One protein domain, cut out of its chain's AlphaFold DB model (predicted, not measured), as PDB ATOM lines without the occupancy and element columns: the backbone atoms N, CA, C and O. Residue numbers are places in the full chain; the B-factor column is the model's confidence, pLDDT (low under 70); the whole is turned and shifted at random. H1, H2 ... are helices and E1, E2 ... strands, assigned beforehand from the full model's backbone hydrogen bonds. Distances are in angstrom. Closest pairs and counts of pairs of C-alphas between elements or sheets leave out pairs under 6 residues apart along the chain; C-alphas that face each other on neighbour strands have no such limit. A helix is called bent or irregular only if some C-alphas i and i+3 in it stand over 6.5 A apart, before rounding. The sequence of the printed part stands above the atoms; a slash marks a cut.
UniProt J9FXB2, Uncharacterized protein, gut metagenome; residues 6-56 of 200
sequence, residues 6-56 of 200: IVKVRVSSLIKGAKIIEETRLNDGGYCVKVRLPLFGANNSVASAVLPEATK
ATOM      1  N   ILE A   6     -38.637  -1.688 -61.775       91.94
ATOM      2  CA  ILE A   6     -37.879  -1.419 -60.545       91.94
ATOM      3  C   ILE A   6     -38.787  -1.578 -59.323       91.94
ATOM      4  O   ILE A   6     -38.441  -2.286 -58.375       91.94
ATOM      5  N   VAL A   7     -39.977  -0.968 -59.354       92.75
ATOM      6  CA  VAL A   7     -40.958  -1.095 -58.265       92.75
ATOM      7  C   VAL A   7     -41.406  -2.546 -58.121       92.75
ATOM      8  O   VAL A   7     -41.437  -3.070 -57.008       92.75
ATOM      9  N   LYS A   8     -41.699  -3.231 -59.233       93.38
ATOM     10  CA  LYS A   8     -42.107  -4.643 -59.221       93.38
ATOM     11  C   LYS A   8     -41.052  -5.540 -58.564       93.38
ATOM     12  O   LYS A   8     -41.403  -6.367 -57.721       93.38
ATOM     13  N   VAL A   9     -39.774  -5.367 -58.906       94.06
ATOM     14  CA  VAL A   9     -38.659  -6.145 -58.341       94.06
ATOM     15  C   VAL A   9     -38.480  -5.852 -56.851       94.06
ATOM     16  O   VAL A   9     -38.377  -6.791 -56.055       94.06
ATOM     17  N   ARG A  10     -38.504  -4.575 -56.445       93.88
ATOM     18  CA  ARG A  10     -38.360  -4.180 -55.033       93.88
ATOM     19  C   ARG A  10     -39.503  -4.708 -54.168       93.88
ATOM     20  O   ARG A  10     -39.248  -5.285 -53.117       93.88
ATOM     21  N   VAL A  11     -40.747  -4.583 -54.632       93.81
ATOM     22  CA  VAL A  11     -41.928  -5.109 -53.925       93.81
ATOM     23  C   VAL A  11     -41.891  -6.636 -53.849       93.81
ATOM     24  O   VAL A  11     -42.136  -7.198 -52.786       93.81
ATOM     25  N   SER A  12     -41.527  -7.323 -54.936       93.44
ATOM     26  CA  SER A  12     -41.410  -8.789 -54.926       93.44
ATOM     27  C   SER A  12     -40.353  -9.264 -53.927       93.44
ATOM     28  O   SER A  12     -40.575 -10.232 -53.204       93.44
ATOM     29  N   SER A  13     -39.217  -8.567 -53.860       92.50
ATOM     30  CA  SER A  13     -38.139  -8.872 -52.911       92.50
ATOM     31  C   SER A  13     -38.579  -8.631 -51.466       92.50
ATOM     32  O   SER A  13     -38.333  -9.468 -50.602       92.50
ATOM     33  N   LEU A  14     -39.303  -7.533 -51.221       94.38
ATOM     34  CA  LEU A  14     -39.883  -7.219 -49.917       94.38
ATOM     35  C   LEU A  14     -40.853  -8.312 -49.442       94.38
ATOM     36  O   LEU A  14     -40.780  -8.732 -48.292       94.38
ATOM     37  N   ILE A  15     -41.735  -8.794 -50.323       92.06
ATOM     38  CA  ILE A  15     -42.706  -9.850 -49.995       92.06
ATOM     39  C   ILE A  15     -41.998 -11.182 -49.713       92.06
ATOM     40  O   ILE A  15     -42.340 -11.855 -48.746       92.06
ATOM     41  N   LYS A  16     -40.990 -11.554 -50.511       91.25
ATOM     42  CA  LYS A  16     -40.211 -12.787 -50.290       91.25
ATOM     43  C   LYS A  16     -39.461 -12.783 -48.956       91.25
ATOM     44  O   LYS A  16     -39.305 -13.836 -48.353       91.25
ATOM     45  N   GLY A  17     -39.008 -11.614 -48.505       87.62
ATOM     46  CA  GLY A  17     -38.362 -11.429 -47.203       87.62
ATOM     47  C   GLY A  17     -39.323 -11.085 -46.062       87.62
ATOM     48  O   GLY A  17     -38.862 -10.684 -44.992       87.62
ATOM     49  N   ALA A  18     -40.642 -11.165 -46.275       91.62
ATOM     50  CA  ALA A  18     -41.619 -10.776 -45.269       91.62
ATOM     51  C   ALA A  18     -41.569 -11.709 -44.055       91.62
ATOM     52  O   ALA A  18     -41.440 -12.927 -44.178       91.62
ATOM     53  N   LYS A  19     -41.733 -11.136 -42.860       90.88
ATOM     54  CA  LYS A  19     -41.776 -11.926 -41.631       90.88
ATOM     55  C   LYS A  19     -43.121 -12.638 -41.533       90.88
ATOM     56  O   LYS A  19     -44.157 -11.976 -41.434       90.88
ATOM     57  N   ILE A  20     -43.089 -13.965 -41.499       94.31
ATOM     58  CA  ILE A  20     -44.253 -14.777 -41.157       94.31
ATOM     59  C   ILE A  20     -44.542 -14.601 -39.663       94.31
ATOM     60  O   ILE A  20     -43.635 -14.648 -38.831       94.31
ATOM     61  N   ILE A  21     -45.800 -14.320 -39.337       96.00
ATOM     62  CA  ILE A  21     -46.264 -14.114 -37.959       96.00
ATOM     63  C   ILE A  21     -47.224 -15.211 -37.495       96.00
ATOM     64  O   ILE A  21     -47.388 -15.384 -36.293       96.00
ATOM     65  N   GLU A  22     -47.844 -15.938 -38.424       95.12
ATOM     66  CA  GLU A  22     -48.757 -17.039 -38.128       95.12
ATOM     67  C   GLU A  22     -48.828 -17.981 -39.330       95.12
ATOM     68  O   GLU A  22     -48.901 -17.518 -40.474       95.12
ATOM     69  N   GLU A  23     -48.848 -19.282 -39.059       95.44
ATOM     70  CA  GLU A  23     -49.096 -20.328 -40.047       95.44
ATOM     71  C   GLU A  23     -50.151 -21.287 -39.499       95.44
ATOM     72  O   GLU A  23     -49.986 -21.840 -38.412       95.44
ATOM     73  N   THR A  24     -51.238 -21.470 -40.248       95.75
ATOM     74  CA  THR A  24     -52.392 -22.252 -39.796       95.75
ATOM     75  C   THR A  24     -52.868 -23.167 -40.914       95.75
ATOM     76  O   THR A  24     -53.234 -22.708 -41.999       95.75
ATOM     77  N   ARG A  25     -52.907 -24.474 -40.636       93.69
ATOM     78  CA  ARG A  25     -53.588 -25.446 -41.495       93.69
ATOM     79  C   ARG A  25     -55.091 -25.357 -41.249       93.69
ATOM     80  O   ARG A  25     -55.539 -25.405 -40.108       93.69
ATOM     81  N   LEU A  26     -55.851 -25.194 -42.320       93.44
ATOM     82  CA  LEU A  26     -57.299 -25.063 -42.289       93.44
ATOM     83  C   LEU A  26     -57.958 -26.450 -42.308       93.44
ATOM     84  O   LEU A  26     -57.389 -27.424 -42.807       93.44
ATOM     85  N   ASN A  27     -59.172 -26.535 -41.762       91.25
ATOM     86  CA  ASN A  27     -59.913 -27.795 -41.622       91.25
ATOM     87  C   ASN A  27     -60.309 -28.421 -42.971       91.25
ATOM     88  O   ASN A  27     -60.527 -29.624 -43.047       91.25
ATOM     89  N   ASP A  28     -60.378 -27.617 -44.031       93.38
ATOM     90  CA  ASP A  28     -60.634 -28.038 -45.413       93.38
ATOM     91  C   ASP A  28     -59.366 -28.528 -46.144       93.38
ATOM     92  O   ASP A  28     -59.401 -28.821 -47.336       93.38
ATOM     93  N   GLY A  29     -58.235 -28.615 -45.436       92.12
ATOM     94  CA  GLY A  29     -56.940 -28.974 -46.005       92.12
ATOM     95  C   GLY A  29     -56.140 -27.789 -46.552       92.12
ATOM     96  O   GLY A  29     -55.006 -27.998 -46.986       92.12
ATOM     97  N   GLY A  30     -56.674 -26.564 -46.502       94.00
ATOM     98  CA  GLY A  30     -55.963 -25.348 -46.889       94.00
ATOM     99  C   GLY A  30     -54.811 -24.975 -45.947       94.00
ATOM    100  O   GLY A  30     -54.668 -25.507 -44.844       94.00
ATOM    101  N   TYR A  31     -53.981 -24.022 -46.373       94.81
ATOM    102  CA  TYR A  31     -52.880 -23.479 -45.573       94.81
ATOM    103  C   TYR A  31     -52.899 -21.953 -45.627       94.81
ATOM    104  O   TYR A  31     -52.916 -21.365 -46.707       94.81
ATOM    105  N   CYS A  32     -52.911 -21.308 -44.464       94.75
ATOM    106  CA  CYS A  32     -52.913 -19.857 -44.339       94.75
ATOM    107  C   CYS A  32     -51.595 -19.388 -43.725       94.75
ATOM    108  O   CYS A  32     -51.192 -19.878 -42.673       94.75
ATOM    109  N   VAL A  33     -50.961 -18.402 -44.360       94.62
ATOM    110  CA  VAL A  33     -49.758 -17.738 -43.853       94.62
ATOM    111  C   VAL A  33     -50.072 -16.261 -43.687       94.62
ATOM    112  O   VAL A  33     -50.394 -15.574 -44.660       94.62
ATOM    113  N   LYS A  34     -49.963 -15.749 -42.459       94.88
ATOM    114  CA  LYS A  34     -50.032 -14.308 -42.203       94.88
ATOM    115  C   LYS A  34     -48.623 -13.750 -42.170       94.88
ATOM    116  O   LYS A  34     -47.768 -14.215 -41.417       94.88
ATOM    117  N   VAL A  35     -48.399 -12.709 -42.963       94.12
ATOM    118  CA  VAL A  35     -47.118 -12.006 -43.044       94.12
ATOM    119  C   VAL A  35     -47.256 -10.567 -42.575       94.12
ATOM    120  O   VAL A  35     -48.303  -9.937 -42.732       94.12
ATOM    121  N   ARG A  36     -46.175 -10.026 -42.018       93.44
ATOM    122  CA  ARG A  36     -46.059  -8.622 -41.625       93.44
ATOM    123  C   ARG A  36     -45.013  -7.923 -42.484       93.44
ATOM    124  O   ARG A  36     -43.892  -8.406 -42.625       93.44
ATOM    125  N   LEU A  37     -45.366  -6.733 -42.964       93.62
ATOM    126  CA  LEU A  37     -44.493  -5.845 -43.729       93.62
ATOM    127  C   LEU A  37     -44.440  -4.452 -43.081       93.62
ATOM    128  O   LEU A  37     -45.494  -3.913 -42.734       93.62
ATOM    129  N   PRO A  38     -43.253  -3.844 -42.913       94.31
ATOM    130  CA  PRO A  38     -43.144  -2.446 -42.511       94.31
ATOM    131  C   PRO A  38     -43.672  -1.516 -43.611       94.31
ATOM    132  O   PRO A  38     -43.289  -1.642 -44.775       94.31
ATOM    133  N   LEU A  39     -44.525  -0.551 -43.253       95.44
ATOM    134  CA  LEU A  39     -44.945   0.492 -44.197       95.44
ATOM    135  C   LEU A  39     -43.814   1.488 -44.459       95.44
ATOM    136  O   LEU A  39     -43.557   1.818 -45.611       95.44
ATOM    137  N   PHE A  40     -43.123   1.909 -43.399       96.56
ATOM    138  CA  PHE A  40     -42.012   2.858 -43.430       96.56
ATOM    139  C   PHE A  40     -40.734   2.221 -42.883       96.56
ATOM    140  O   PHE A  40     -40.786   1.190 -42.207       96.56
ATOM    141  N   GLY A  41     -39.601   2.839 -43.196       94.50
ATOM    142  CA  GLY A  41     -38.268   2.404 -42.794       94.50
ATOM    143  C   GLY A  41     -37.288   2.554 -43.950       94.50
ATOM    144  O   GLY A  41     -37.645   2.280 -45.097       94.50
ATOM    145  N   ALA A  42     -36.060   2.984 -43.651       88.94
ATOM    146  CA  ALA A  42     -35.034   3.247 -44.663       88.94
ATOM    147  C   ALA A  42     -34.748   2.022 -45.550       88.94
ATOM    148  O   ALA A  42     -34.516   2.164 -46.748       88.94
ATOM    149  N   ASN A  43     -34.836   0.824 -44.966       86.94
ATOM    150  CA  ASN A  43     -34.625  -0.452 -45.637       86.94
ATOM    151  C   ASN A  43     -35.832  -1.372 -45.423       86.94
ATOM    152  O   ASN A  43     -36.456  -1.349 -44.361       86.94
ATOM    153  N   ASN A  44     -36.118  -2.219 -46.413       89.94
ATOM    154  CA  ASN A  44     -37.130  -3.282 -46.351       89.94
ATOM    155  C   ASN A  44     -38.519  -2.808 -45.883       89.94
ATOM    156  O   ASN A  44     -39.174  -3.468 -45.075       89.94
ATOM    157  N   SER A  45     -38.983  -1.679 -46.420       95.88
ATOM    158  CA  SER A  45     -40.340  -1.182 -46.209       95.88
ATOM    159  C   SER A  45     -41.077  -0.972 -47.531       95.88
ATOM    160  O   SER A  45     -40.476  -0.884 -48.607       95.88
ATOM    161  N   VAL A  46     -42.405  -0.871 -47.464       95.88
ATOM    162  CA  VAL A  46     -43.222  -0.518 -48.636       95.88
ATOM    163  C   VAL A  46     -42.816   0.861 -49.173       95.88
ATOM    164  O   VAL A  46     -42.681   1.035 -50.384       95.88
ATOM    165  N   ALA A  47     -42.545   1.821 -48.285       95.94
ATOM    166  CA  ALA A  47     -42.077   3.153 -48.647       95.94
ATOM    167  C   ALA A  47     -40.732   3.112 -49.390       95.94
ATOM    168  O   ALA A  47     -40.627   3.697 -50.467       95.94
ATOM    169  N   SER A  48     -39.731   2.381 -48.882       95.69
ATOM    170  CA  SER A  48     -38.412   2.282 -49.530       95.69
ATOM    171  C   SER A  48     -38.479   1.567 -50.886       95.69
ATOM    172  O   SER A  48     -37.674   1.836 -51.779       95.69
ATOM    173  N   ALA A  49     -39.460   0.678 -51.078       95.12
ATOM    174  CA  ALA A  49     -39.680  -0.011 -52.345       95.12
ATOM    175  C   ALA A  49     -40.327   0.881 -53.422       95.12
ATOM    176  O   ALA A  49     -40.003   0.726 -54.602       95.12
ATOM    177  N   VAL A  50     -41.223   1.798 -53.035       93.81
ATOM    178  CA  VAL A  50     -42.102   2.524 -53.973       93.81
ATOM    179  C   VAL A  50     -41.748   4.008 -54.115       93.81
ATOM    180  O   VAL A  50     -41.706   4.514 -55.236       93.81
ATOM    181  N   LEU A  51     -41.493   4.718 -53.011       93.12
ATOM    182  CA  LEU A  51     -41.362   6.181 -53.016       93.12
ATOM    183  C   LEU A  51     -40.212   6.723 -53.876       93.12
ATOM    184  O   LEU A  51     -40.446   7.736 -54.536       93.12
ATOM    185  N   PRO A  52     -39.019   6.095 -53.946       93.25
ATOM    186  CA  PRO A  52     -37.946   6.616 -54.792       93.25
ATOM    187  C   PRO A  52     -38.359   6.739 -56.261       93.25
ATOM    188  O   PRO A  52     -38.082   7.749 -56.892       93.25
ATOM    189  N   GLU A  53     -39.079   5.744 -56.785       92.44
ATOM    190  CA  GLU A  53     -39.570   5.777 -58.164       92.44
ATOM    191  C   GLU A  53     -40.785   6.700 -58.300       92.44
ATOM    192  O   GLU A  53     -40.863   7.491 -59.234       92.44
ATOM    193  N   ALA A  54     -41.731   6.634 -57.356       89.69
ATOM    194  CA  ALA A  54     -42.962   7.424 -57.402       89.69
ATOM    195  C   ALA A  54     -42.729   8.940 -57.262       89.69
ATOM    196  O   ALA A  54     -43.603   9.727 -57.614       89.69
ATOM    197  N   THR A  55     -41.570   9.345 -56.736       90.56
ATOM    198  CA  THR A  55     -41.212  10.749 -56.489       90.56
ATOM    199  C   THR A  55     -39.970  11.201 -57.259       90.56
ATOM    200  O   THR A  55     -39.450  12.286 -56.980       90.56
ATOM    201  N   LYS A  56     -39.482  10.401 -58.221       90.69
ATOM    202  CA  LYS A  56     -38.247  10.690 -58.972       90.69
ATOM    203  C   LYS A  56     -38.312  12.009 -59.747       90.69
ATOM    204  O   LYS A  56     -37.333  12.742 -59.772       90.69
TER     205      LYS A  56
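What this domain is: This is residues 6 to 56 of the 200 residues of an uncharacterized protein of gut metagenome (UniProt J9FXB2). Two short helices, H1 and H2, lie side by side and run opposite ways at one end of an elongated model, and a hairpin of two strands, E1 and E2, makes the other end. The hairpin turn at residues 26 to 30 lies far from the helix pair, and the first and last printed residues both lie at the helix end. The printed part has 51 residues with two named helices and two named strands, in the order H1, E1, E2, H2; the sheet, in the order E1 - E2, is antiparallel, and the class is mixed, helices and strands. The whole is loose, with a radius of gyration of the C-alphas of 14.1 A, and its C-alphas span 47 by 18 by 13 A, a rod in outline.

Where its parts are: H1, residues 6 to 16, begins at C-alpha 6 at (-37.879, -1.419, -60.545) and is 15.5 A from first to last C-alpha. E1, residues 19 to 25, is 18.0 A long and ends at C-alpha 25 at (-53.588, -25.446, -41.495). E2, residues 31 to 36, is 16.8 A long. H2, residues 46 to 54, is 11.8 A long and ends at C-alpha 54 at (-42.962, 7.424, -57.402). H2 is irregular: C-alphas 49 and 52 are 7.3 A apart, and its line is a rough one.

How they stand to each other: H1 and H2 touch, with 11 pairs of C-alphas within 8 A; the closest C-alphas are those of Arg 10 and Ala 49, 5.1 A apart. Their lines stand at a shallow tilt of 5 degrees, and they run opposite ways. In H1 every O i to N i+4 pair is within hydrogen-bond range; in H2 it is 3 of 5. E1 and E2 form a hairpin of antiparallel neighbour strands, with 161 degrees between their N-to-C directions. The C-alphas of Ile 20 and Val 35 face each other at 4.4 A, and those of Arg 25 and Tyr 31 at 4.6 A. N 24 and O 32 are within hydrogen-bond range at 2.9 A, as are N 36 and O 19 at 2.9 A. H1 and E2 are apart, and so are E1 and H2.

The domain as a whole: The two C-alphas farthest apart are those of Asn 27 and Lys 56, at 47.5 A, while the first and last printed C-alphas, of Ile 6 and Lys 56, are 12.2 A apart. The printed part has no cut. The links from H1 to E1 and from E1 to E2 are tight, the link of 9 residues from E2 to H2 is short, and no link is long. The mean pLDDT of the printed part is 93.3, and no printed residue is under 70.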